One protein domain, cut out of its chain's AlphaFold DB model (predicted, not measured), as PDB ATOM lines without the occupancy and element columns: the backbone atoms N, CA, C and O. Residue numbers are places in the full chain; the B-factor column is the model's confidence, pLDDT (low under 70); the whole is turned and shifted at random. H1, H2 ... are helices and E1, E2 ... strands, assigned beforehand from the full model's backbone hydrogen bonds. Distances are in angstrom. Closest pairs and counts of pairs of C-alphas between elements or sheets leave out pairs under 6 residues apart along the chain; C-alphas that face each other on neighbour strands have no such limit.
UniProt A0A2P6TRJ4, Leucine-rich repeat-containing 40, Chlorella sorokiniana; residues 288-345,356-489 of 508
ATOM      1  N   SER A 288      33.198 -46.259  28.925       89.00
ATOM      2  CA  SER A 288      33.812 -45.694  27.713       89.00
ATOM      3  C   SER A 288      34.333 -44.262  27.882       89.00
ATOM      4  O   SER A 288      34.987 -43.747  26.966       89.00
ATOM      5  N   LEU A 289      34.074 -43.629  29.032       91.44
ATOM      6  CA  LEU A 289      34.370 -42.221  29.269       91.44
ATOM      7  C   LEU A 289      35.876 -41.935  29.168       91.44
ATOM      8  O   LEU A 289      36.712 -42.674  29.690       91.44
ATOM      9  N   LYS A 290      36.224 -40.853  28.466       91.88
ATOM     10  CA  LYS A 290      37.595 -40.368  28.237       91.88
ATOM     11  C   LYS A 290      37.823 -38.986  28.830       91.88
ATOM     12  O   LYS A 290      38.928 -38.722  29.296       91.88
ATOM     13  N   LEU A 291      36.798 -38.146  28.851       90.69
ATOM     14  CA  LEU A 291      36.835 -36.799  29.393       90.69
ATOM     15  C   LEU A 291      35.674 -36.630  30.369       90.69
ATOM     16  O   LEU A 291      34.522 -36.884  30.016       90.69
ATOM     17  N   LEU A 292      35.995 -36.206  31.588       90.19
ATOM     18  CA  LEU A 292      35.022 -35.775  32.582       90.19
ATOM     19  C   LEU A 292      35.347 -34.336  32.975       90.19
ATOM     20  O   LEU A 292      36.414 -34.071  33.530       90.19
ATOM     21  N   ASN A 293      34.437 -33.422  32.666       86.00
ATOM     22  CA  ASN A 293      34.492 -32.044  33.117       86.00
ATOM     23  C   ASN A 293      33.403 -31.837  34.168       86.00
ATOM     24  O   ASN A 293      32.223 -31.997  33.882       86.00
ATOM     25  N   VAL A 294      33.809 -31.519  35.388       80.69
ATOM     26  CA  VAL A 294      32.919 -31.237  36.520       80.69
ATOM     27  C   VAL A 294      33.164 -29.838  37.076       80.69
ATOM     28  O   VAL A 294      32.849 -29.584  38.225       80.69
ATOM     29  N   THR A 295      33.737 -28.922  36.292       75.00
ATOM     30  CA  THR A 295      34.001 -27.537  36.719       75.00
ATOM     31  C   THR A 295      32.779 -26.910  37.401       75.00
ATOM     32  O   THR A 295      31.701 -26.981  36.823       75.00
ATOM     33  N   GLU A 296      32.978 -26.287  38.582       69.62
ATOM     34  CA  GLU A 296      32.058 -25.426  39.378       69.62
ATOM     35  C   GLU A 296      31.901 -25.809  40.876       69.62
ATOM     36  O   GLU A 296      32.593 -26.660  41.430       69.62
ATOM     37  N   PHE A 297      31.074 -25.065  41.622       59.66
ATOM     38  CA  PHE A 297      31.166 -24.922  43.077       59.66
ATOM     39  C   PHE A 297      30.461 -26.034  43.860       59.66
ATOM     40  O   PHE A 297      29.261 -25.954  44.119       59.66
ATOM     41  N   GLY A 298      31.221 -26.997  44.384       64.94
ATOM     42  CA  GLY A 298      30.702 -27.811  45.487       64.94
ATOM     43  C   GLY A 298      31.317 -29.181  45.692       64.94
ATOM     44  O   GLY A 298      31.225 -29.677  46.816       64.94
ATOM     45  N   LEU A 299      31.959 -29.769  44.676       71.38
ATOM     46  CA  LEU A 299      32.380 -31.164  44.762       71.38
ATOM     47  C   LEU A 299      33.405 -31.330  45.883       71.38
ATOM     48  O   LEU A 299      34.441 -30.654  45.922       71.38
ATOM     49  N   ARG A 300      33.083 -32.208  46.833       71.62
ATOM     50  CA  ARG A 300      33.956 -32.513  47.978       71.62
ATOM     51  C   ARG A 300      34.709 -33.821  47.803       71.62
ATOM     52  O   ARG A 300      35.753 -33.994  48.425       71.62
ATOM     53  N   GLN A 301      34.164 -34.739  47.009       72.06
ATOM     54  CA  GLN A 301      34.690 -36.085  46.824       72.06
ATOM     55  C   GLN A 301      34.439 -36.557  45.393       72.06
ATOM     56  O   GLN A 301      33.372 -36.320  44.831       72.06
ATOM     57  N   LEU A 302      35.426 -37.257  44.839       82.94
ATOM     58  CA  LEU A 302      35.315 -38.012  43.597       82.94
ATOM     59  C   LEU A 302      35.001 -39.477  43.970       82.94
ATOM     60  O   LEU A 302      35.831 -40.089  44.648       82.94
ATOM     61  N   PRO A 303      33.837 -40.041  43.602       80.69
ATOM     62  CA  PRO A 303      33.489 -41.414  43.954       80.69
ATOM     63  C   PRO A 303      34.342 -42.416  43.174       80.69
ATOM     64  O   PRO A 303      34.684 -42.194  42.011       80.69
ATOM     65  N   GLU A 304      34.650 -43.549  43.798       83.69
ATOM     66  CA  GLU A 304      35.300 -44.671  43.119       83.69
ATOM     67  C   GLU A 304      34.366 -45.307  42.085       83.69
ATOM     68  O   GLU A 304      33.152 -45.418  42.284       83.69
ATOM     69  N   GLY A 305      34.932 -45.761  40.970       85.00
ATOM     70  CA  GLY A 305      34.167 -46.485  39.968       85.00
ATOM     71  C   GLY A 305      34.970 -46.826  38.717       85.00
ATOM     72  O   GLY A 305      36.037 -46.258  38.475       85.00
ATOM     73  N   PRO A 306      34.450 -47.741  37.884       85.56
ATOM     74  CA  PRO A 306      35.157 -48.218  36.701       85.56
ATOM     75  C   PRO A 306      35.271 -47.152  35.603       85.56
ATOM     76  O   PRO A 306      36.145 -47.267  34.750       85.56
ATOM     77  N   TYR A 307      34.460 -46.088  35.651       86.69
ATOM     78  CA  TYR A 307      34.581 -44.925  34.762       86.69
ATOM     79  C   TYR A 307      35.986 -44.291  34.790       86.69
ATOM     80  O   TYR A 307      36.450 -43.772  33.778       86.69
ATOM     81  N   LEU A 308      36.705 -44.393  35.917       89.62
ATOM     82  CA  LEU A 308      38.070 -43.876  36.064       89.62
ATOM     83  C   LEU A 308      39.108 -44.680  35.270       89.62
ATOM     84  O   LEU A 308      40.102 -44.113  34.826       89.62
ATOM     85  N   LEU A 309      38.888 -45.982  35.045       90.31
ATOM     86  CA  LEU A 309      39.863 -46.869  34.387       90.31
ATOM     87  C   LEU A 309      40.195 -46.405  32.961       90.31
ATOM     88  O   LEU A 309      41.340 -46.508  32.510       90.31
ATOM     89  N   GLY A 310      39.172 -45.921  32.252       89.44
ATOM     90  CA  GLY A 310      39.262 -45.462  30.871       89.44
ATOM     91  C   GLY A 310      39.512 -43.963  30.712       89.44
ATOM     92  O   GLY A 310      39.834 -43.556  29.590       89.44
ATOM     93  N   LEU A 311      39.375 -43.184  31.790       92.75
ATOM     94  CA  LEU A 311      39.417 -41.725  31.780       92.75
ATOM     95  C   LEU A 311      40.822 -41.219  31.439       92.75
ATOM     96  O   LEU A 311      41.802 -41.704  31.994       92.75
ATOM     97  N   ARG A 312      40.913 -40.241  30.533       92.25
ATOM     98  CA  ARG A 312      42.164 -39.590  30.110       92.25
ATOM     99  C   ARG A 312      42.288 -38.166  30.630       92.25
ATOM    100  O   ARG A 312      43.382 -37.753  30.996       92.25
ATOM    101  N   THR A 313      41.177 -37.446  30.704       90.31
ATOM    102  CA  THR A 313      41.149 -36.046  31.127       90.31
ATOM    103  C   THR A 313      40.100 -35.868  32.217       90.31
ATOM    104  O   THR A 313      38.929 -36.189  32.005       90.31
ATOM    105  N   LEU A 314      40.518 -35.338  33.367       90.62
ATOM    106  CA  LEU A 314      39.630 -34.910  34.443       90.62
ATOM    107  C   LEU A 314      39.816 -33.412  34.691       90.62
ATOM    108  O   LEU A 314      40.889 -32.982  35.116       90.62
ATOM    109  N   LEU A 315      38.767 -32.637  34.429       86.62
ATOM    110  CA  LEU A 315      38.701 -31.206  34.718       86.62
ATOM    111  C   LEU A 315      37.779 -31.006  35.914       86.62
ATOM    112  O   LEU A 315      36.614 -31.400  35.882       86.62
ATOM    113  N   MET A 316      38.324 -30.466  36.994       82.88
ATOM    114  CA  MET A 316      37.659 -30.393  38.287       82.88
ATOM    115  C   MET A 316      37.919 -29.034  38.956       82.88
ATOM    116  O   MET A 316      38.146 -28.940  40.169       82.88
ATOM    117  N   GLN A 317      37.923 -27.967  38.142       78.44
ATOM    118  CA  GLN A 317      38.197 -26.610  38.605       78.44
ATOM    119  C   GLN A 317      37.064 -26.050  39.485       78.44
ATOM    120  O   GLN A 317      35.888 -26.357  39.312       78.44
ATOM    121  N   GLY A 318      37.409 -25.174  40.434       69.69
ATOM    122  CA  GLY A 318      36.414 -24.469  41.265       69.69
ATOM    123  C   GLY A 318      35.764 -25.300  42.384       69.69
ATOM    124  O   GLY A 318      34.829 -24.836  43.042       69.69
ATOM    125  N   HIS A 319      36.271 -26.505  42.645       70.12
ATOM    126  CA  HIS A 319      35.777 -27.383  43.704       70.12
ATOM    127  C   HIS A 319      36.346 -27.093  45.097       70.12
ATOM    128  O   HIS A 319      37.314 -26.355  45.267       70.12
ATOM    129  N   ARG A 320      35.743 -27.714  46.125       70.94
ATOM    130  CA  ARG A 320      36.140 -27.564  47.541       70.94
ATOM    131  C   ARG A 320      37.058 -28.703  48.028       70.94
ATOM    132  O   ARG A 320      37.109 -28.981  49.230       70.94
ATOM    133  N   MET A 321      37.769 -29.374  47.121       77.50
ATOM    134  CA  MET A 321      38.698 -30.455  47.463       77.50
ATOM    135  C   MET A 321      40.009 -29.901  48.032       77.50
ATOM    136  O   MET A 321      40.664 -29.061  47.426       77.50
ATOM    137  N   ARG A 322      40.401 -30.395  49.212       82.38
ATOM    138  CA  ARG A 322      41.645 -29.998  49.901       82.38
ATOM    139  C   ARG A 322      42.845 -30.876  49.564       82.38
ATOM    140  O   ARG A 322      43.973 -30.446  49.774       82.38
ATOM    141  N   ARG A 323      42.594 -32.099  49.103       86.00
ATOM    142  CA  ARG A 323      43.594 -33.122  48.775       86.00
ATOM    143  C   ARG A 323      43.192 -33.828  47.488       86.00
ATOM    144  O   ARG A 323      42.026 -33.746  47.092       86.00
ATOM    145  N   LEU A 324      44.138 -34.532  46.873       89.00
ATOM    146  CA  LEU A 324      43.837 -35.409  45.749       89.00
ATOM    147  C   LEU A 324      42.903 -36.544  46.212       89.00
ATOM    148  O   LEU A 324      43.145 -37.150  47.257       89.00
ATOM    149  N   PRO A 325      41.809 -36.831  45.483       88.12
ATOM    150  CA  PRO A 325      40.890 -37.889  45.875       88.12
ATOM    151  C   PRO A 325      41.527 -39.282  45.695       88.12
ATOM    152  O   PRO A 325      41.978 -39.592  44.589       88.12
ATOM    153  N   PRO A 326      41.493 -40.168  46.717       88.81
ATOM    154  CA  PRO A 326      42.080 -41.514  46.650       88.81
ATOM    155  C   PRO A 326      41.575 -42.378  45.486       88.81
ATOM    156  O   PRO A 326      42.315 -43.218  44.969       88.81
ATOM    157  N   ALA A 327      40.345 -42.126  45.027       89.44
ATOM    158  CA  ALA A 327      39.732 -42.800  43.886       89.44
ATOM    159  C   ALA A 327      40.590 -42.734  42.607       89.44
ATOM    160  O   ALA A 327      40.578 -43.672  41.803       89.44
ATOM    161  N   LEU A 328      41.394 -41.672  42.445       91.69
ATOM    162  CA  LEU A 328      42.302 -41.509  41.305       91.69
ATOM    163  C   LEU A 328      43.354 -42.614  41.211       91.69
ATOM    164  O   LEU A 328      43.834 -42.868  40.117       91.69
ATOM    165  N   SER A 329      43.669 -43.333  42.292       89.31
ATOM    166  CA  SER A 329      44.607 -44.470  42.256       89.31
ATOM    167  C   SER A 329      44.226 -45.560  41.238       89.31
ATOM    168  O   SER A 329      45.081 -46.321  40.782       89.31
ATOM    169  N   THR A 330      42.952 -45.626  40.840       90.75
ATOM    170  CA  THR A 330      42.451 -46.559  39.819       90.75
ATOM    171  C   THR A 330      42.520 -46.007  38.390       90.75
ATOM    172  O   THR A 330      42.402 -46.773  37.433       90.75
ATOM    173  N   ALA A 331      42.760 -44.705  38.213       93.62
ATOM    174  CA  ALA A 331      42.686 -44.000  36.934       93.62
ATOM    175  C   ALA A 331      43.947 -44.196  36.068       93.62
ATOM    176  O   ALA A 331      44.654 -43.257  35.713       93.62
ATOM    177  N   ARG A 332      44.247 -45.448  35.707       91.44
ATOM    178  CA  ARG A 332      45.497 -45.840  35.023       91.44
ATOM    179  C   ARG A 332      45.712 -45.192  33.652       91.44
ATOM    180  O   ARG A 332      46.850 -45.159  33.188       91.44
ATOM    181  N   SER A 333      44.642 -44.714  33.016       93.69
ATOM    182  CA  SER A 333      44.677 -44.050  31.705       93.69
ATOM    183  C   SER A 333      44.713 -42.521  31.794       93.69
ATOM    184  O   SER A 333      44.730 -41.875  30.748       93.69
ATOM    185  N   LEU A 334      44.694 -41.942  33.000       94.19
ATOM    186  CA  LEU A 334      44.584 -40.499  33.194       94.19
ATOM    187  C   LEU A 334      45.870 -39.805  32.750       94.19
ATOM    188  O   LEU A 334      46.931 -40.070  33.300       94.19
ATOM    189  N   GLU A 335      45.765 -38.913  31.771       92.44
ATOM    190  CA  GLU A 335      46.861 -38.122  31.202       92.44
ATOM    191  C   GLU A 335      46.874 -36.698  31.771       92.44
ATOM    192  O   GLU A 335      47.948 -36.131  32.000       92.44
ATOM    193  N   VAL A 336      45.690 -36.134  32.033       90.50
ATOM    194  CA  VAL A 336      45.510 -34.760  32.515       90.50
ATOM    195  C   VAL A 336      44.575 -34.711  33.714       90.50
ATOM    196  O   VAL A 336      43.448 -35.208  33.657       90.50
ATOM    197  N   LEU A 337      45.027 -34.023  34.761       91.12
ATOM    198  CA  LEU A 337      44.221 -33.637  35.911       91.12
ATOM    199  C   LEU A 337      44.296 -32.122  36.115       91.12
ATOM    200  O   LEU A 337      45.369 -31.597  36.409       91.12
ATOM    201  N   ASP A 338      43.167 -31.426  36.000       86.38
ATOM    202  CA  ASP A 338      43.081 -29.997  36.306       86.38
ATOM    203  C   ASP A 338      42.248 -29.741  37.562       86.38
ATOM    204  O   ASP A 338      41.038 -29.956  37.569       86.38
ATOM    205  N   ALA A 339      42.906 -29.263  38.618       84.88
ATOM    206  CA  ALA A 339      42.302 -28.923  39.900       84.88
ATOM    207  C   ALA A 339      42.536 -27.447  40.277       84.88
ATOM    208  O   ALA A 339      42.625 -27.098  41.461       84.88
ATOM    209  N   MET A 340      42.667 -26.565  39.281       79.69
ATOM    210  CA  MET A 340      42.798 -25.127  39.510       79.69
ATOM    211  C   MET A 340      41.542 -24.521  40.162       79.69
ATOM    212  O   MET A 340      40.421 -24.961  39.911       79.69
ATOM    213  N   PRO A 341      41.671 -23.461  40.977       72.69
ATOM    214  CA  PRO A 341      40.517 -22.638  41.326       72.69
ATOM    215  C   PRO A 341      39.889 -22.031  40.059       72.69
ATOM    216  O   PRO A 341      40.607 -21.653  39.133       72.69
ATOM    217  N   SER A 342      38.558 -21.922  40.010       65.44
ATOM    218  CA  SER A 342      37.868 -21.256  38.902       65.44
ATOM    219  C   SER A 342      38.166 -19.753  38.930       65.44
ATOM    220  O   SER A 342      38.009 -19.099  39.961       65.44
ATOM    221  N   VAL A 343      38.639 -19.212  37.804       54.19
ATOM    222  CA  VAL A 343      39.077 -17.807  37.684       54.19
ATOM    223  C   VAL A 343      37.967 -16.908  37.113       54.19
ATOM    224  O   VAL A 343      37.962 -15.710  37.375       54.19
ATOM    225  N   ASP A 344      36.996 -17.486  36.394       51.00
ATOM    226  CA  ASP A 344      36.035 -16.744  35.559       51.00
ATOM    227  C   ASP A 344      34.768 -16.257  36.270       51.00
ATOM    228  O   ASP A 344      33.967 -15.527  35.689       51.00
ATOM    229  N   SER A 345      34.544 -16.622  37.529       45.97
ATOM    230  CA  SER A 345      33.291 -16.250  38.176       45.97
ATOM    231  C   SER A 345      33.421 -14.878  38.836       45.97
ATOM    232  O   SER A 345      34.197 -14.702  39.778       45.97
ATOM    233  N   LEU A 356      41.876 -24.280  48.730       77.44
ATOM    234  CA  LEU A 356      42.815 -24.723  47.702       77.44
ATOM    235  C   LEU A 356      43.195 -26.191  47.935       77.44
ATOM    236  O   LEU A 356      43.363 -26.615  49.083       77.44
ATOM    237  N   LEU A 357      43.370 -26.942  46.847       85.62
ATOM    238  CA  LEU A 357      43.946 -28.281  46.899       85.62
ATOM    239  C   LEU A 357      45.448 -28.157  47.162       85.62
ATOM    240  O   LEU A 357      46.175 -27.584  46.349       85.62
ATOM    241  N   LEU A 358      45.899 -28.685  48.302       87.75
ATOM    242  CA  LEU A 358      47.300 -28.654  48.711       87.75
ATOM    243  C   LEU A 358      47.875 -30.063  48.743       87.75
ATOM    244  O   LEU A 358      47.366 -30.924  49.465       87.75
ATOM    245  N   LEU A 359      48.966 -30.257  48.009       91.69
ATOM    246  CA  LEU A 359      49.716 -31.499  47.994       91.69
ATOM    247  C   LEU A 359      50.269 -31.798  49.385       91.69
ATOM    248  O   LEU A 359      50.767 -30.919  50.096       91.69
ATOM    249  N   GLN A 360      50.185 -33.065  49.749       93.06
ATOM    250  CA  GLN A 360      50.760 -33.651  50.942       93.06
ATOM    251  C   GLN A 360      51.887 -34.622  50.548       93.06
ATOM    252  O   GLN A 360      51.942 -35.067  49.402       93.06
ATOM    253  N   PRO A 361      52.820 -34.952  51.459       92.62
ATOM    254  CA  PRO A 361      53.896 -35.904  51.175       92.62
ATOM    255  C   PRO A 361      53.405 -37.270  50.665       92.62
ATOM    256  O   PRO A 361      54.021 -37.843  49.765       92.62
ATOM    257  N   ASP A 362      52.286 -37.764  51.199       92.94
ATOM    258  CA  ASP A 362      51.661 -39.048  50.860       92.94
ATOM    259  C   ASP A 362      51.041 -39.085  49.454       92.94
ATOM    260  O   ASP A 362      50.941 -40.165  48.860       92.94
ATOM    261  N   ASP A 363      50.739 -37.925  48.858       94.50
ATOM    262  CA  ASP A 363      50.241 -37.830  47.478       94.50
ATOM    263  C   ASP A 363      51.241 -38.397  46.454       94.50
ATOM    264  O   ASP A 363      50.834 -38.811  45.366       94.50
ATOM    265  N   LEU A 364      52.536 -38.501  46.797       94.38
ATOM    266  CA  LEU A 364      53.533 -39.172  45.955       94.38
ATOM    267  C   LEU A 364      53.120 -40.613  45.626       94.38
ATOM    268  O   LEU A 364      53.329 -41.071  44.505       94.38
ATOM    269  N   SER A 365      52.501 -41.317  46.577       94.62
ATOM    270  CA  SER A 365      52.012 -42.685  46.381       94.62
ATOM    271  C   SER A 365      50.906 -42.751  45.338       94.62
ATOM    272  O   SER A 365      50.905 -43.645  44.491       94.62
ATOM    273  N   LEU A 366      49.976 -41.795  45.393       94.44
ATOM    274  CA  LEU A 366      48.865 -41.702  44.456       94.44
ATOM    275  C   LEU A 366      49.368 -41.329  43.060       94.44
ATOM    276  O   LEU A 366      48.988 -41.970  42.084       94.44
ATOM    277  N   LEU A 367      50.266 -40.350  42.961       94.69
ATOM    278  CA  LEU A 367      50.854 -39.928  41.688       94.69
ATOM    279  C   LEU A 367      51.739 -41.021  41.068       94.69
ATOM    280  O   LEU A 367      51.716 -41.209  39.854       94.69
ATOM    281  N   ALA A 368      52.465 -41.797  41.878       92.94
ATOM    282  CA  ALA A 368      53.238 -42.946  41.399       92.94
ATOM    283  C   ALA A 368      52.344 -44.071  40.840       92.94
ATOM    284  O   ALA A 368      52.749 -44.776  39.911       92.94
ATOM    285  N   ALA A 369      51.117 -44.213  41.354       93.06
ATOM    286  CA  ALA A 369      50.126 -45.167  40.855       93.06
ATOM    287  C   ALA A 369      49.467 -44.740  39.524       93.06
ATOM    288  O   ALA A 369      48.722 -45.525  38.933       93.06
ATOM    289  N   LEU A 370      49.753 -43.527  39.031       94.81
ATOM    290  CA  LEU A 370      49.209 -42.946  37.801       94.81
ATOM    291  C   LEU A 370      50.262 -42.924  36.670       94.81
ATOM    292  O   LEU A 370      50.851 -41.882  36.378       94.81
ATOM    293  N   PRO A 371      50.513 -44.051  35.976       91.44
ATOM    294  CA  PRO A 371      51.610 -44.160  35.007       91.44
ATOM    295  C   PRO A 371      51.410 -43.305  33.744       91.44
ATOM    296  O   PRO A 371      52.382 -42.920  33.083       91.44
ATOM    297  N   ALA A 372      50.155 -43.023  33.388       93.56
ATOM    298  CA  ALA A 372      49.802 -42.225  32.221       93.56
ATOM    299  C   ALA A 372      49.789 -40.718  32.503       93.56
ATOM    300  O   ALA A 372      49.808 -39.956  31.541       93.56
ATOM    301  N   LEU A 373      49.817 -40.279  33.769       94.06
ATOM    302  CA  LEU A 373      49.657 -38.864  34.095       94.06
ATOM    303  C   LEU A 373      50.846 -38.070  33.558       94.06
ATOM    304  O   LEU A 373      52.010 -38.451  33.731       94.06
ATOM    305  N   ARG A 374      50.531 -36.992  32.843       91.81
ATOM    306  CA  ARG A 374      51.501 -36.099  32.207       91.81
ATOM    307  C   ARG A 374      51.370 -34.671  32.690       91.81
ATOM    308  O   ARG A 374      52.386 -34.002  32.825       91.81
ATOM    309  N   LEU A 375      50.149 -34.218  32.954       90.19
ATOM    310  CA  LEU A 375      49.877 -32.839  33.331       90.19
ATOM    311  C   LEU A 375      48.980 -32.782  34.566       90.19
ATOM    312  O   LEU A 375      47.903 -33.380  34.591       90.19
ATOM    313  N   LEU A 376      49.428 -32.034  35.570       91.44
ATOM    314  CA  LEU A 376      48.703 -31.758  36.801       91.44
ATOM    315  C   LEU A 376      48.615 -30.243  37.012       91.44
ATOM    316  O   LEU A 376      49.623 -29.584  37.266       91.44
ATOM    317  N   CYS A 377      47.417 -29.678  36.915       87.56
ATOM    318  CA  CYS A 377      47.206 -28.246  37.110       87.56
ATOM    319  C   CYS A 377      46.754 -27.967  38.546       87.56
ATOM    320  O   CYS A 377      45.743 -28.503  39.007       87.56
ATOM    321  N   LEU A 378      47.515 -27.137  39.257       85.94
ATOM    322  CA  LEU A 378      47.346 -26.855  40.680       85.94
ATOM    323  C   LEU A 378      47.661 -25.385  40.998       85.94
ATOM    324  O   LEU A 378      48.503 -24.774  40.336       85.94
ATOM    325  N   PRO A 379      47.057 -24.806  42.051       77.94
ATOM    326  CA  PRO A 379      47.299 -23.415  42.421       77.94
ATOM    327  C   PRO A 379      48.734 -23.216  42.945       77.94
ATOM    328  O   PRO A 379      49.010 -23.501  44.108       77.94
ATOM    329  N   MET A 380      49.651 -22.704  42.114       71.75
ATOM    330  CA  MET A 380      51.039 -22.394  42.527       71.75
ATOM    331  C   MET A 380      51.271 -20.907  42.802       71.75
ATOM    332  O   MET A 380      52.229 -20.541  43.483       71.75
ATOM    333  N   HIS A 381      50.443 -20.020  42.246       68.19
ATOM    334  CA  HIS A 381      50.727 -18.589  42.297       68.19
ATOM    335  C   HIS A 381      50.367 -17.984  43.661       68.19
ATOM    336  O   HIS A 381      49.228 -18.086  44.105       68.19
ATOM    337  N   GLN A 382      51.295 -17.247  44.286       61.25
ATOM    338  CA  GLN A 382      51.106 -16.654  45.621       61.25
ATOM    339  C   GLN A 382      49.832 -15.795  45.728       61.25
ATOM    340  O   GLN A 382      49.178 -15.799  46.763       61.25
ATOM    341  N   LYS A 383      49.443 -15.093  44.652       64.31
ATOM    342  CA  LYS A 383      48.176 -14.329  44.570       64.31
ATOM    343  C   LYS A 383      46.918 -15.172  44.816       64.31
ATOM    344  O   LYS A 383      45.972 -14.644  45.383       64.31
ATOM    345  N   LEU A 384      46.914 -16.461  44.466       60.97
ATOM    346  CA  LEU A 384      45.782 -17.360  44.739       60.97
ATOM    347  C   LEU A 384      45.619 -17.646  46.239       60.97
ATOM    348  O   LEU A 384      44.533 -17.989  46.688       60.97
ATOM    349  N   PHE A 385      46.681 -17.450  47.023       62.16
ATOM    350  CA  PHE A 385      46.676 -17.591  48.477       62.16
ATOM    351  C   PHE A 385      46.372 -16.263  49.194       62.16
ATOM    352  O   PHE A 385      46.308 -16.241  50.418       62.16
ATOM    353  N   GLN A 386      46.190 -15.143  48.478       55.72
ATOM    354  CA  GLN A 386      46.038 -13.805  49.067       55.72
ATOM    355  C   GLN A 386      44.581 -13.488  49.439       55.72
ATOM    356  O   GLN A 386      43.976 -12.585  48.868       55.72
ATOM    357  N   HIS A 387      44.028 -14.173  50.444       54.16
ATOM    358  CA  HIS A 387      42.839 -13.653  51.143       54.16
ATOM    359  C   HIS A 387      43.214 -12.757  52.335       54.16
ATOM    360  O   HIS A 387      42.435 -11.877  52.703       54.16
ATOM    361  N   ARG A 388      44.426 -12.899  52.892       52.66
ATOM    362  CA  ARG A 388      45.060 -11.928  53.800       52.66
ATOM    363  C   ARG A 388      46.567 -11.935  53.553       52.66
ATOM    364  O   ARG A 388      47.212 -12.952  53.772       52.66
ATOM    365  N   LYS A 389      47.141 -10.813  53.096       49.78
ATOM    366  CA  LYS A 389      48.582 -10.705  52.768       49.78
ATOM    367  C   LYS A 389      49.519 -11.097  53.928       49.78
ATOM    368  O   LYS A 389      50.655 -11.486  53.662       49.78
ATOM    369  N   ASP A 390      49.012 -11.094  55.161       56.72
ATOM    370  CA  ASP A 390      49.783 -11.261  56.395       56.72
ATOM    371  C   ASP A 390      49.501 -12.568  57.167       56.72
ATOM    372  O   ASP A 390      49.910 -12.679  58.320       56.72
ATOM    373  N   ASP A 391      48.811 -13.565  56.590       68.12
ATOM    374  CA  ASP A 391      48.663 -14.870  57.261       68.12
ATOM    375  C   ASP A 391      49.894 -15.769  56.992       68.12
ATOM    376  O   ASP A 391      50.050 -16.285  55.875       68.12
ATOM    377  N   PRO A 392      50.764 -16.018  57.994       72.31
ATOM    378  CA  PRO A 392      51.956 -16.849  57.815       72.31
ATOM    379  C   PRO A 392      51.616 -18.290  57.412       72.31
ATOM    380  O   PRO A 392      52.425 -18.952  56.758       72.31
ATOM    381  N   ARG A 393      50.416 -18.787  57.745       74.25
ATOM    382  CA  ARG A 393      49.986 -20.146  57.379       74.25
ATOM    383  C   ARG A 393      49.722 -20.272  55.879       74.25
ATOM    384  O   ARG A 393      50.074 -21.289  55.287       74.25
ATOM    385  N   GLN A 394      49.149 -19.241  55.255       72.19
ATOM    386  CA  GLN A 394      48.878 -19.226  53.812       72.19
ATOM    387  C   GLN A 394      50.173 -19.121  52.999       72.19
ATOM    388  O   GLN A 394      50.322 -19.793  51.979       72.19
ATOM    389  N   GLN A 395      51.142 -18.335  53.479       73.12
ATOM    390  CA  GLN A 395      52.464 -18.238  52.854       73.12
ATOM    391  C   GLN A 395      53.237 -19.559  52.950       73.12
ATOM    392  O   GLN A 395      53.803 -20.010  51.953       73.12
ATOM    393  N   ALA A 396      53.217 -20.210  54.119       80.25
ATOM    394  CA  ALA A 396      53.829 -21.524  54.299       80.25
ATOM    395  C   ALA A 396      53.202 -22.578  53.371       80.25
ATOM    396  O   ALA A 396      53.934 -23.329  52.731       80.25
ATOM    397  N   ALA A 397      51.872 -22.578  53.230       80.81
ATOM    398  CA  ALA A 397      51.160 -23.472  52.319       80.81
ATOM    399  C   ALA A 397      51.556 -23.254  50.848       80.81
ATOM    400  O   ALA A 397      51.817 -24.224  50.143       80.81
ATOM    401  N   ALA A 398      51.664 -22.002  50.392       79.56
ATOM    402  CA  ALA A 398      52.096 -21.692  49.027       79.56
ATOM    403  C   ALA A 398      53.529 -22.176  48.750       79.56
ATOM    404  O   ALA A 398      53.801 -22.775  47.711       79.56
ATOM    405  N   ILE A 399      54.447 -21.954  49.697       82.62
ATOM    406  CA  ILE A 399      55.837 -22.417  49.583       82.62
ATOM    407  C   ILE A 399      55.888 -23.947  49.570       82.62
ATOM    408  O   ILE A 399      56.549 -24.527  48.709       82.62
ATOM    409  N   GLN A 400      55.179 -24.603  50.494       87.19
ATOM    410  CA  GLN A 400      55.101 -26.061  50.560       87.19
ATOM    411  C   GLN A 400      54.564 -26.644  49.250       87.19
ATOM    412  O   GLN A 400      55.149 -27.591  48.731       87.19
ATOM    413  N   GLN A 401      53.510 -26.048  48.696       89.12
ATOM    414  CA  GLN A 401      52.901 -26.469  47.443       89.12
ATOM    415  C   GLN A 401      53.904 -26.442  46.281       89.12
ATOM    416  O   GLN A 401      54.025 -27.428  45.554       89.12
ATOM    417  N   VAL A 402      54.659 -25.349  46.129       86.69
ATOM    418  CA  VAL A 402      55.679 -25.214  45.072       86.69
ATOM    419  C   VAL A 402      56.817 -26.217  45.268       86.69
ATOM    420  O   VAL A 402      57.236 -26.869  44.314       86.69
ATOM    421  N   LEU A 403      57.308 -26.369  46.502       89.44
ATOM    422  CA  LEU A 403      58.417 -27.276  46.802       89.44
ATOM    423  C   LEU A 403      58.038 -28.750  46.600       89.44
ATOM    424  O   LEU A 403      58.829 -29.493  46.019       89.44
ATOM    425  N   LEU A 404      56.846 -29.169  47.042       92.25
ATOM    426  CA  LEU A 404      56.346 -30.531  46.818       92.25
ATOM    427  C   LEU A 404      56.103 -30.792  45.333       92.25
ATOM    428  O   LEU A 404      56.537 -31.820  44.824       92.25
ATOM    429  N   SER A 405      55.488 -29.844  44.622       91.56
ATOM    430  CA  SER A 405      55.255 -29.967  43.177       91.56
ATOM    431  C   SER A 405      56.564 -30.165  42.412       91.56
ATOM    432  O   SER A 405      56.668 -31.069  41.583       91.56
ATOM    433  N   ALA A 406      57.590 -29.371  42.731       90.00
ATOM    434  CA  ALA A 406      58.907 -29.498  42.117       90.00
ATOM    435  C   ALA A 406      59.591 -30.831  42.477       90.00
ATOM    436  O   ALA A 406      60.170 -31.472  41.601       90.00
ATOM    437  N   ALA A 407      59.488 -31.281  43.735       92.12
ATOM    438  CA  ALA A 407      60.027 -32.575  44.162       92.12
ATOM    439  C   ALA A 407      59.357 -33.741  43.423       92.12
ATOM    440  O   ALA A 407      60.035 -34.653  42.954       92.12
ATOM    441  N   PHE A 408      58.032 -33.698  43.274       94.25
ATOM    442  CA  PHE A 408      57.281 -34.727  42.561       94.25
ATOM    443  C   PHE A 408      57.640 -34.767  41.077       94.25
ATOM    444  O   PHE A 408      57.868 -35.856  40.565       94.25
ATOM    445  N   CYS A 409      57.794 -33.620  40.406       91.25
ATOM    446  CA  CYS A 409      58.268 -33.583  39.013       91.25
ATOM    447  C   CYS A 409      59.690 -34.154  38.864       91.25
ATOM    448  O   CYS A 409      60.012 -34.773  37.853       91.25
ATOM    449  N   ALA A 410      60.552 -33.979  39.872       90.50
ATOM    450  CA  ALA A 410      61.902 -34.543  39.859       90.50
ATOM    451  C   ALA A 410      61.919 -36.071  40.039       90.50
ATOM    452  O   ALA A 410      62.759 -36.747  39.447       90.50
ATOM    453  N   LEU A 411      61.003 -36.606  40.852       92.12
ATOM    454  CA  LEU A 411      60.851 -38.045  41.096       92.12
ATOM    455  C   LEU A 411      60.037 -38.751  40.002       92.12
ATOM    456  O   LEU A 411      60.207 -39.947  39.783       92.12
ATOM    457  N   LEU A 412      59.165 -38.016  39.310       92.69
ATOM    458  CA  LEU A 412      58.297 -38.490  38.234       92.69
ATOM    459  C   LEU A 412      58.552 -37.639  36.977       92.69
ATOM    460  O   LEU A 412      57.777 -36.726  36.697       92.69
ATOM    461  N   PRO A 413      59.609 -37.918  36.190       88.81
ATOM    462  CA  PRO A 413      60.012 -37.074  35.058       88.81
ATOM    463  C   PRO A 413      58.951 -36.932  33.960       88.81
ATOM    464  O   PRO A 413      59.008 -36.002  33.158       88.81
ATOM    465  N   GLN A 414      57.996 -37.862  33.906       89.81
ATOM    466  CA  GLN A 414      56.850 -37.826  33.003       89.81
ATOM    467  C   GLN A 414      55.773 -36.811  33.413       89.81
ATOM    468  O   GLN A 414      54.882 -36.533  32.612       89.81
ATOM    469  N   LEU A 415      55.811 -36.300  34.644       92.31
ATOM    470  CA  LEU A 415      54.812 -35.398  35.202       92.31
ATOM    471  C   LEU A 415      55.269 -33.942  35.074       92.31
ATOM    472  O   LEU A 415      56.378 -33.594  35.468       92.31
ATOM    473  N   ALA A 416      54.372 -33.088  34.596       90.38
ATOM    474  CA  ALA A 416      54.476 -31.643  34.692       90.38
ATOM    475  C   ALA A 416      53.400 -31.099  35.638       90.38
ATOM    476  O   ALA A 416      52.222 -31.439  35.499       90.38
ATOM    477  N   VAL A 417      53.795 -30.217  36.559       88.44
ATOM    478  CA  VAL A 417      52.869 -29.480  37.429       88.44
ATOM    479  C   VAL A 417      52.852 -28.002  37.049       88.44
ATOM    480  O   VAL A 417      53.894 -27.348  37.070       88.44
ATOM    481  N   VAL A 418      51.677 -27.461  36.724       84.38
ATOM    482  CA  VAL A 418      51.514 -26.069  36.258       84.38
ATOM    483  C   VAL A 418      50.395 -25.333  36.991       84.38
ATOM    484  O   VAL A 418      49.529 -25.951  37.598       84.38
ATOM    485  N   SER A 419      50.399 -23.998  36.917       73.19
ATOM    486  CA  SER A 419      49.396 -23.133  37.562       73.19
ATOM    487  C   SER A 419      48.601 -22.246  36.598       73.19
ATOM    488  O   SER A 419      47.756 -21.482  37.060       73.19
ATOM    489  N   SER A 420      48.846 -22.307  35.289       60.34
ATOM    490  CA  SER A 420      48.155 -21.499  34.276       60.34
ATOM    491  C   SER A 420      47.439 -22.411  33.282       60.34
ATOM    492  O   SER A 420      48.033 -22.884  32.321       60.34
ATOM    493  N   CYS A 421      46.151 -22.684  33.504       52.94
ATOM    494  CA  CYS A 421      45.390 -23.536  32.584       52.94
ATOM    495  C   CYS A 421      44.331 -22.756  31.786       52.94
ATOM    496  O   CYS A 421      44.295 -22.881  30.573       52.94
ATOM    497  N   ALA A 422      43.549 -21.846  32.379       42.94
ATOM    498  CA  ALA A 422      42.396 -21.260  31.670       42.94
ATOM    499  C   ALA A 422      42.736 -20.526  30.344       42.94
ATOM    500  O   ALA A 422      42.038 -20.706  29.353       42.94
ATOM    501  N   ALA A 423      43.837 -19.765  30.279       38.59
ATOM    502  CA  ALA A 423      44.217 -19.014  29.071       38.59
ATOM    503  C   ALA A 423      45.191 -19.755  28.125       38.59
ATOM    504  O   ALA A 423      45.291 -19.406  26.951       38.59
ATOM    505  N   GLN A 424      45.911 -20.775  28.616       46.81
ATOM    506  CA  GLN A 424      46.978 -21.479  27.878       46.81
ATOM    507  C   GLN A 424      46.640 -22.956  27.573       46.81
ATOM    508  O   GLN A 424      47.249 -23.547  26.679       46.81
ATOM    509  N   ALA A 425      45.633 -23.551  28.229       51.72
ATOM    510  CA  ALA A 425      45.200 -24.937  28.020       51.72
ATOM    511  C   ALA A 425      44.879 -25.282  26.564       51.72
ATOM    512  O   ALA A 425      45.383 -26.305  26.101       51.72
ATOM    513  N   PRO A 426      44.138 -24.462  25.785       56.00
ATOM    514  CA  PRO A 426      43.792 -24.822  24.407       56.00
ATOM    515  C   PRO A 426      45.032 -25.041  23.535       56.00
ATOM    516  O   PRO A 426      45.018 -25.824  22.588       56.00
ATOM    517  N   ALA A 427      46.142 -24.382  23.880       61.00
ATOM    518  CA  ALA A 427      47.397 -24.516  23.172       61.00
ATOM    519  C   ALA A 427      48.046 -25.893  23.400       61.00
ATOM    520  O   ALA A 427      48.720 -26.368  22.483       61.00
ATOM    521  N   LEU A 428      47.852 -26.516  24.570       66.62
ATOM    522  CA  LEU A 428      48.432 -27.809  24.958       66.62
ATOM    523  C   LEU A 428      47.680 -29.014  24.385       66.62
ATOM    524  O   LEU A 428      48.271 -30.087  24.290       66.62
ATOM    525  N   PHE A 429      46.428 -28.852  23.953       67.69
ATOM    526  CA  PHE A 429      45.625 -29.930  23.367       67.69
ATOM    527  C   PHE A 429      45.584 -29.858  21.837       67.69
ATOM    528  O   PHE A 429      45.677 -28.787  21.229       67.69
ATOM    529  N   GLN A 430      45.477 -31.010  21.178       63.94
ATOM    530  CA  GLN A 430      45.073 -31.052  19.769       63.94
ATOM    531  C   GLN A 430      43.575 -30.721  19.666       63.94
ATOM    532  O   GLN A 430      42.825 -30.966  20.608       63.94
ATOM    533  N   GLU A 431      43.142 -30.141  18.546       53.66
ATOM    534  CA  GLU A 431      41.716 -29.882  18.322       53.66
ATOM    535  C   GLU A 431      40.967 -31.159  17.894       53.66
ATOM    536  O   GLU A 431      41.533 -31.961  17.146       53.66
ATOM    537  N   PRO A 432      39.696 -31.346  18.308       56.94
ATOM    538  CA  PRO A 432      38.957 -30.522  19.269       56.94
ATOM    539  C   PRO A 432      39.546 -30.659  20.684       56.94
ATOM    540  O   PRO A 432      39.966 -31.745  21.091       56.94
ATOM    541  N   ALA A 433      39.634 -29.529  21.396       54.12
ATOM    542  CA  ALA A 433      40.345 -29.420  22.671       54.12
ATOM    543  C   ALA A 433      39.925 -30.522  23.660       54.12
ATOM    544  O   ALA A 433      38.759 -30.904  23.712       54.12
ATOM    545  N   PHE A 434      40.888 -31.025  24.438       54.75
ATOM    546  CA  PHE A 434      40.739 -32.098  25.434       54.75
ATOM    547  C   PHE A 434      40.391 -33.506  24.901       54.75
ATOM    548  O   PHE A 434      40.623 -34.478  25.622       54.75
ATOM    549  N   GLU A 435      39.939 -33.657  23.649       56.34
ATOM    550  CA  GLU A 435      39.724 -34.965  22.996       56.34
ATOM    551  C   GLU A 435      40.888 -35.400  22.101       56.34
ATOM    552  O   GLU A 435      41.212 -36.588  22.046       56.34
ATOM    553  N   GLY A 436      41.546 -34.453  21.424       60.88
ATOM    554  CA  GLY A 436      42.683 -34.741  20.545       60.88
ATOM    555  C   GLY A 436      43.975 -35.145  21.282       60.88
ATOM    556  O   GLY A 436      44.995 -35.418  20.652       60.88
ATOM    557  N   GLY A 437      43.941 -35.200  22.617       70.44
ATOM    558  CA  GLY A 437      45.099 -35.502  23.458       70.44
ATOM    559  C   GLY A 437      46.099 -34.347  23.554       70.44
ATOM    560  O   GLY A 437      45.940 -33.290  22.934       70.44
ATOM    561  N   LEU A 438      47.134 -34.535  24.373       78.25
ATOM    562  CA  LEU A 438      48.197 -33.546  24.571       78.25
ATOM    563  C   LEU A 438      49.095 -33.431  23.326       78.25
ATOM    564  O   LEU A 438      49.434 -34.427  22.684       78.25
ATOM    565  N   ARG A 439      49.524 -32.209  22.994       81.44
ATOM    566  CA  ARG A 439      50.544 -31.954  21.965       81.44
ATOM    567  C   ARG A 439      51.924 -32.328  22.522       81.44
ATOM    568  O   ARG A 439      52.359 -31.671  23.469       81.44
ATOM    569  N   PRO A 440      52.634 -33.314  21.941       83.06
ATOM    570  CA  PRO A 440      53.885 -33.817  22.509       83.06
ATOM    571  C   PRO A 440      54.961 -32.739  22.673       83.06
ATOM    572  O   PRO A 440      55.588 -32.662  23.725       83.06
ATOM    573  N   ASP A 441      55.127 -31.873  21.668       81.88
ATOM    574  CA  ASP A 441      56.186 -30.854  21.661       81.88
ATOM    575  C   ASP A 441      56.008 -29.833  22.788       81.88
ATOM    576  O   ASP A 441      56.946 -29.530  23.520       81.88
ATOM    577  N   LYS A 442      54.774 -29.353  22.981       82.31
ATOM    578  CA  LYS A 442      54.466 -28.379  24.035       82.31
ATOM    579  C   LYS A 442      54.463 -29.008  25.420       82.31
ATOM    580  O   LYS A 442      54.895 -28.379  26.376       82.31
ATOM    581  N   LEU A 443      53.993 -30.251  25.542       84.19
ATOM    582  CA  LEU A 443      54.070 -30.979  26.805       84.19
ATOM    583  C   LEU A 443      55.526 -31.125  27.256       84.19
ATOM    584  O   LEU A 443      55.824 -30.908  28.428       84.19
ATOM    585  N   ARG A 444      56.428 -31.453  26.326       85.12
ATOM    586  CA  ARG A 444      57.855 -31.583  26.614       85.12
ATOM    587  C   ARG A 444      58.465 -30.264  27.088       85.12
ATOM    588  O   ARG A 444      59.183 -30.270  28.079       85.12
ATOM    589  N   GLU A 445      58.139 -29.151  26.435       83.56
ATOM    590  CA  GLU A 445      58.578 -27.813  26.856       83.56
ATOM    591  C   GLU A 445      58.154 -27.508  28.302       83.56
ATOM    592  O   GLU A 445      58.964 -27.074  29.122       83.56
ATOM    593  N   VAL A 446      56.901 -27.813  28.648       83.94
ATOM    594  CA  VAL A 446      56.385 -27.623  30.010       83.94
ATOM    595  C   VAL A 446      57.075 -28.562  31.009       83.94
ATOM    596  O   VAL A 446      57.456 -28.124  32.094       83.94
ATOM    597  N   GLN A 447      57.282 -29.835  30.662       84.38
ATOM    598  CA  GLN A 447      58.004 -30.791  31.512       84.38
ATOM    599  C   GLN A 447      59.437 -30.317  31.788       84.38
ATOM    600  O   GLN A 447      59.849 -30.259  32.948       84.38
ATOM    601  N   GLU A 448      60.167 -29.896  30.755       82.62
ATOM    602  CA  GLU A 448      61.521 -29.350  30.884       82.62
ATOM    603  C   GLU A 448      61.531 -28.095  31.775       82.62
ATOM    604  O   GLU A 448      62.344 -28.000  32.700       82.62
ATOM    605  N   ALA A 449      60.572 -27.181  31.592       81.38
ATOM    606  CA  ALA A 449      60.433 -25.998  32.440       81.38
ATOM    607  C   ALA A 449      60.186 -26.359  33.917       81.38
ATOM    608  O   ALA A 449      60.829 -25.796  34.806       81.38
ATOM    609  N   THR A 450      59.307 -27.326  34.203       80.44
ATOM    610  CA  THR A 450      59.030 -27.766  35.585       80.44
ATOM    611  C   THR A 450      60.224 -28.471  36.236       80.44
ATOM    612  O   THR A 450      60.483 -28.265  37.423       80.44
ATOM    613  N   GLN A 451      61.021 -29.225  35.471       79.69
ATOM    614  CA  GLN A 451      62.257 -29.837  35.972       79.69
ATOM    615  C   GLN A 451      63.318 -28.787  36.326       79.69
ATOM    616  O   GLN A 451      63.997 -28.911  37.352       79.69
ATOM    617  N   LEU A 452      63.431 -27.718  35.531       81.25
ATOM    618  CA  LEU A 452      64.343 -26.608  35.821       81.25
ATOM    619  C   LEU A 452      64.004 -25.904  37.143       81.25
ATOM    620  O   LEU A 452      64.920 -25.456  37.835       81.25
ATOM    621  N   VAL A 453      62.724 -25.865  37.540       82.31
ATOM    622  CA  VAL A 453      62.320 -25.336  38.855       82.31
ATOM    623  C   VAL A 453      63.001 -26.115  39.975       82.31
ATOM    624  O   VAL A 453      63.585 -25.504  40.868       82.31
ATOM    625  N   TRP A 454      62.985 -27.451  39.918       86.25
ATOM    626  CA  TRP A 454      63.630 -28.278  40.937       86.25
ATOM    627  C   TRP A 454      65.142 -28.063  40.984       86.25
ATOM    628  O   TRP A 454      65.697 -27.854  42.063       86.25
ATOM    629  N   VAL A 455      65.808 -28.050  39.824       84.06
ATOM    630  CA  VAL A 455      67.257 -27.791  39.725       84.06
ATOM    631  C   VAL A 455      67.616 -26.422  40.311       84.06
ATOM    632  O   VAL A 455      68.622 -26.291  41.007       84.06
ATOM    633  N   GLY A 456      66.763 -25.419  40.099       81.94
ATOM    634  CA  GLY A 456      66.957 -24.070  40.614       81.94
ATOM    635  C   GLY A 456      66.816 -23.926  42.134       81.94
ATOM    636  O   GLY A 456      67.354 -22.966  42.674       81.94
ATOM    637  N   LEU A 457      66.151 -24.849  42.848       79.00
ATOM    638  CA  LEU A 457      65.782 -24.678  44.270       79.00
ATOM    639  C   LEU A 457      66.957 -24.595  45.265       79.00
ATOM    640  O   LEU A 457      66.738 -24.219  46.418       79.00
ATOM    641  N   GLY A 458      68.190 -24.872  44.841       82.06
ATOM    642  CA  GLY A 458      69.366 -24.908  45.711       82.06
ATOM    643  C   GLY A 458      69.386 -26.145  46.618       82.06
ATOM    644  O   GLY A 458      68.347 -26.681  47.008       82.06
ATOM    645  N   GLN A 459      70.589 -26.609  46.968       83.75
ATOM    646  CA  GLN A 459      70.772 -27.915  47.617       83.75
ATOM    647  C   GLN A 459      70.051 -28.040  48.965       83.75
ATOM    648  O   GLN A 459      69.447 -29.076  49.232       83.75
ATOM    649  N   GLU A 460      70.051 -26.992  49.793       84.25
ATOM    650  CA  GLU A 460      69.393 -27.029  51.107       84.25
ATOM    651  C   GLU A 460      67.884 -27.286  51.001       84.25
ATOM    652  O   GLU A 460      67.343 -28.112  51.734       84.25
ATOM    653  N   ARG A 461      67.189 -26.621  50.065       85.75
ATOM    654  CA  ARG A 461      65.736 -26.796  49.899       85.75
ATOM    655  C   ARG A 461      65.402 -28.157  49.301       85.75
ATOM    656  O   ARG A 461      64.437 -28.782  49.736       85.75
ATOM    657  N   GLN A 462      66.209 -28.623  48.347       88.06
ATOM    658  CA  GLN A 462      66.062 -29.959  47.767       88.06
ATOM    659  C   GLN A 462      66.229 -31.044  48.839       88.06
ATOM    660  O   GLN A 462      65.353 -31.893  48.993       88.06
ATOM    661  N   GLN A 463      67.313 -30.995  49.622       87.56
ATOM    662  CA  GLN A 463      67.565 -31.949  50.707       87.56
ATOM    663  C   GLN A 463      66.501 -31.866  51.800       87.56
ATOM    664  O   GLN A 463      66.038 -32.901  52.277       87.56
ATOM    665  N   GLY A 464      66.073 -30.654  52.163       88.25
ATOM    666  CA  GLY A 464      64.992 -30.446  53.120       88.25
ATOM    667  C   GLY A 464      63.696 -31.125  52.678       88.25
ATOM    668  O   GLY A 464      63.089 -31.851  53.466       88.25
ATOM    669  N   MET A 465      63.303 -30.957  51.409       90.69
ATOM    670  CA  MET A 465      62.078 -31.566  50.887       90.69
ATOM    671  C   MET A 465      62.201 -33.086  50.716       90.69
ATOM    672  O   MET A 465      61.310 -33.822  51.135       90.69
ATOM    673  N   LEU A 466      63.329 -33.590  50.206       90.56
ATOM    674  CA  LEU A 466      63.587 -35.036  50.161       90.56
ATOM    675  C   LEU A 466      63.582 -35.657  51.567       90.56
ATOM    676  O   LEU A 466      63.083 -36.765  51.746       90.56
ATOM    677  N   GLY A 467      64.078 -34.944  52.581       89.75
ATOM    678  CA  GLY A 467      64.010 -35.367  53.981       89.75
ATOM    679  C   GLY A 467      62.584 -35.409  54.542       89.75
ATOM    680  O   GLY A 467      62.271 -36.278  55.355       89.75
ATOM    681  N   VAL A 468      61.689 -34.514  54.107       92.19
ATOM    682  CA  VAL A 468      60.250 -34.603  54.424       92.19
ATOM    683  C   VAL A 468      59.652 -35.880  53.831       92.19
ATOM    684  O   VAL A 468      59.003 -36.627  54.559       92.19
ATOM    685  N   LEU A 469      59.932 -36.174  52.559       92.62
ATOM    686  CA  LEU A 469      59.419 -37.372  51.886       92.62
ATOM    687  C   LEU A 469      59.976 -38.672  52.488       92.62
ATOM    688  O   LEU A 469      59.233 -39.629  52.675       92.62
ATOM    689  N   ARG A 470      61.259 -38.704  52.869       92.12
ATOM    690  CA  ARG A 470      61.864 -39.864  53.551       92.12
ATOM    691  C   ARG A 470      61.258 -40.123  54.928       92.12
ATOM    692  O   ARG A 470      61.017 -41.272  55.264       92.12
ATOM    693  N   ARG A 471      60.938 -39.079  55.697       93.06
ATOM    694  CA  ARG A 471      60.226 -39.255  56.976       93.06
ATOM    695  C   ARG A 471      58.819 -39.818  56.780       93.06
ATOM    696  O   ARG A 471      58.409 -40.669  57.558       93.06
ATOM    697  N   ALA A 472      58.110 -39.393  55.732       91.44
ATOM    698  CA  ALA A 472      56.825 -39.996  55.368       91.44
ATOM    699  C   ALA A 472      56.988 -41.479  54.967       91.44
ATOM    700  O   ALA A 472      56.170 -42.317  55.345       91.44
ATOM    701  N   ALA A 473      58.081 -41.829  54.272       90.94
ATOM    702  CA  ALA A 473      58.433 -43.222  53.976       90.94
ATOM    703  C   ALA A 473      58.650 -44.051  55.254       90.94
ATOM    704  O   ALA A 473      58.061 -45.119  55.403       90.94
ATOM    705  N   GLU A 474      59.463 -43.548  56.187       91.62
ATOM    706  CA  GLU A 474      59.768 -44.198  57.472       91.62
ATOM    707  C   GLU A 474      58.522 -44.362  58.355       91.62
ATOM    708  O   GLU A 474      58.399 -45.354  59.073       91.62
ATOM    709  N   ALA A 475      57.579 -43.421  58.271       93.00
ATOM    710  CA  ALA A 475      56.285 -43.486  58.947       93.00
ATOM    711  C   ALA A 475      55.301 -44.489  58.306       93.00
ATOM    712  O   ALA A 475      54.228 -44.726  58.861       93.00
ATOM    713  N   GLY A 476      55.647 -45.091  57.162       90.56
ATOM    714  CA  GLY A 476      54.788 -46.035  56.445       90.56
ATOM    715  C   GLY A 476      53.642 -45.379  55.667       90.56
ATOM    716  O   GLY A 476      52.685 -46.060  55.307       90.56
ATOM    717  N   GLU A 477      53.722 -44.073  55.401       91.31
ATOM    718  CA  GLU A 477      52.698 -43.316  54.660       91.31
ATOM    719  C   GLU A 477      52.853 -43.457  53.135       91.31
ATOM    720  O   GLU A 477      51.940 -43.136  52.374       91.31
ATOM    721  N   LEU A 478      54.014 -43.940  52.676       93.12
ATOM    722  CA  LEU A 478      54.325 -44.099  51.258       93.12
ATOM    723  C   LEU A 478      54.181 -45.539  50.771       93.12
ATOM    724  O   LEU A 478      54.552 -46.495  51.450       93.12
ATOM    725  N   SER A 479      53.696 -45.694  49.538       93.38
ATOM    726  CA  SER A 479      53.657 -46.989  48.862       93.38
ATOM    727  C   SER A 479      55.074 -47.483  48.530       93.38
ATOM    728  O   SER A 479      55.972 -46.668  48.304       93.38
ATOM    729  N   PRO A 480      55.297 -48.806  48.396       93.44
ATOM    730  CA  PRO A 480      56.611 -49.348  48.031       93.44
ATOM    731  C   PRO A 480      57.172 -48.757  46.730       93.44
ATOM    732  O   PRO A 480      58.375 -48.557  46.597       93.44
ATOM    733  N   GLN A 481      56.293 -48.433  45.777       91.56
ATOM    734  CA  GLN A 481      56.673 -47.795  44.521       91.56
ATOM    735  C   GLN A 481      57.187 -46.363  44.738       91.56
ATOM    736  O   GLN A 481      58.192 -45.983  44.146       91.56
ATOM    737  N   ALA A 482      56.534 -45.579  45.602       92.12
ATOM    738  CA  ALA A 482      56.983 -44.231  45.950       92.12
ATOM    739  C   ALA A 482      58.316 -44.246  46.715       92.12
ATOM    740  O   ALA A 482      59.190 -43.421  46.447       92.12
ATOM    741  N   VAL A 483      58.505 -45.216  47.615       92.69
ATOM    742  CA  VAL A 483      59.777 -45.408  48.330       92.69
ATOM    743  C   VAL A 483      60.906 -45.740  47.354       92.69
ATOM    744  O   VAL A 483      61.952 -45.100  47.396       92.69
ATOM    745  N   ALA A 484      60.673 -46.653  46.407       91.81
ATOM    746  CA  ALA A 484      61.666 -47.000  45.391       91.81
ATOM    747  C   ALA A 484      62.082 -45.792  44.530       91.81
ATOM    748  O   ALA A 484      63.261 -45.646  44.209       91.81
ATOM    749  N   LEU A 485      61.147 -44.893  44.189       92.00
ATOM    750  CA  LEU A 485      61.466 -43.642  43.484       92.00
ATOM    751  C   LEU A 485      62.379 -42.731  44.317       92.00
ATOM    752  O   LEU A 485      63.319 -42.145  43.780       92.00
ATOM    753  N   LEU A 486      62.124 -42.623  45.625       90.69
ATOM    754  CA  LEU A 486      62.939 -41.823  46.543       90.69
ATOM    755  C   LEU A 486      64.343 -42.399  46.748       90.69
ATOM    756  O   LEU A 486      65.303 -41.634  46.842       90.69
ATOM    757  N   GLU A 487      64.467 -43.723  46.831       88.25
ATOM    758  CA  GLU A 487      65.752 -44.417  46.974       88.25
ATOM    759  C   GLU A 487      66.589 -44.348  45.695       88.25
ATOM    760  O   GLU A 487      67.807 -44.179  45.757       88.25
ATOM    761  N   ALA A 488      65.935 -44.429  44.534       87.62
ATOM    762  CA  ALA A 488      66.590 -44.312  43.238       87.62
ATOM    763  C   ALA A 488      67.096 -42.890  42.948       87.62
ATOM    764  O   ALA A 488      67.946 -42.723  42.072       87.62
ATOM    765  N   TYR A 489      66.599 -41.869  43.657       83.19
ATOM    766  CA  TYR A 489      67.020 -40.485  43.464       83.19
ATOM    767  C   TYR A 489      68.354 -40.210  44.187       83.19
ATOM    768  O   TYR A 489      68.388 -40.138  45.423       83.19
TER     769      TYR A 489
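This is residues 288 to 345 and 356 to 489 of the 508 residues of the protein "Leucine-rich repeat-containing 40" of Chlorella sorokiniana (UniProt A0A2P6TRJ4). The chain is wound in turns that stack side by side, one strand of each lining up into an all-parallel sheet, E1 E2 E3 E4 E5, with H1, H2 and H3 in a row on the way back. The longer helices H5, H7, H8 and H9 gather at the E5 end, mostly crossed, and residues 387 to 392 stick out. The printed part has 192 residues, with nine named helices and five named strands in the order E1 H1 E2 H2 E3 H3 E4 H4 H5 E5 H6 H7 H8 H9; the class is mixed. It is compact and rounded, with a radius of gyration of the C-alphas of 16.2 A and spans of 44 by 40 by 33 A.

Find C-alpha 291 at (36.835, -36.799, 29.393), where E1, residues 291 to 293, begins. Next come H1, 307 to 310; E2, 313 to 315; H2, 326 to 330; E3, 336 to 338; H3, 363 to 368; E4, 375 to 377; and H4, 382 to 385. From C-alpha 392 at (51.956, -16.849, 57.815), H5 runs 28.4 A to residue 411. E5, 416 to 418, and H6, 425 to 428, follow. H7, 440 to 456, is 24.4 A long, H8, 459 to 474, is 22.0 A, and H9, 480 to 488, is 12.2 A, ending at (66.590, -44.312, 43.238).

Look across the sheet for N 292 and O 313 at 3.0 A between E1 and E2, N 314 and O 336 at 2.9 A between E2 and E3, N 337 and O 375 at 3.0 A between E3 and E4, and N 376 and O 416 at 2.9 A between E4 and E5. E1 H1 E2, E2 H2 E3 and E4 H4 H5 E5 are strand-helix-strand units, parallel neighbour strands joined through helices, with right-handed crossovers. H1, H5 and H7 only graze the sheet. The hub H5 touches H7 at C-alphas 406 and 454, 5.0 A, a steep tilt of 61 degrees, opposite ways. It also touches H8, C-alphas 403 and 465, 7.0 A, and H4, C-alphas 385 and 394, 6.0 A. H9 touches H3 at C-alphas 365 and 482, 5.2 A, and forms a helical hairpin with H8. H2 touches H3, C-alphas 329 and 366, 5.5 A. H6 is close to H7 but not clearly touching, C-alphas 428 and 442, 6.1 A. Every O i to N i+4 pair is within hydrogen-bond range in H3, H5, H8 and H9; H7 has 12 of 13, H2 has 0 of 1 but 2 of 2 O i to N i+3 pairs, and H1, H4 and H6 are too short for such a pair.

The two C-alphas farthest apart, of Ser 288 and Asp 390, are 47.6 A apart. Residues 346 to 355 are not printed, and C-alphas 345 and 356 stand 15.9 A apart across that cut. Of the links printed whole, E1 to H1 and H6 to H7 are long. Mean pLDDT of the printed part is 81.3; look for values under 70 at residues 296 to 298, 318, 342 to 345, 381 to 391 and 420 to 436.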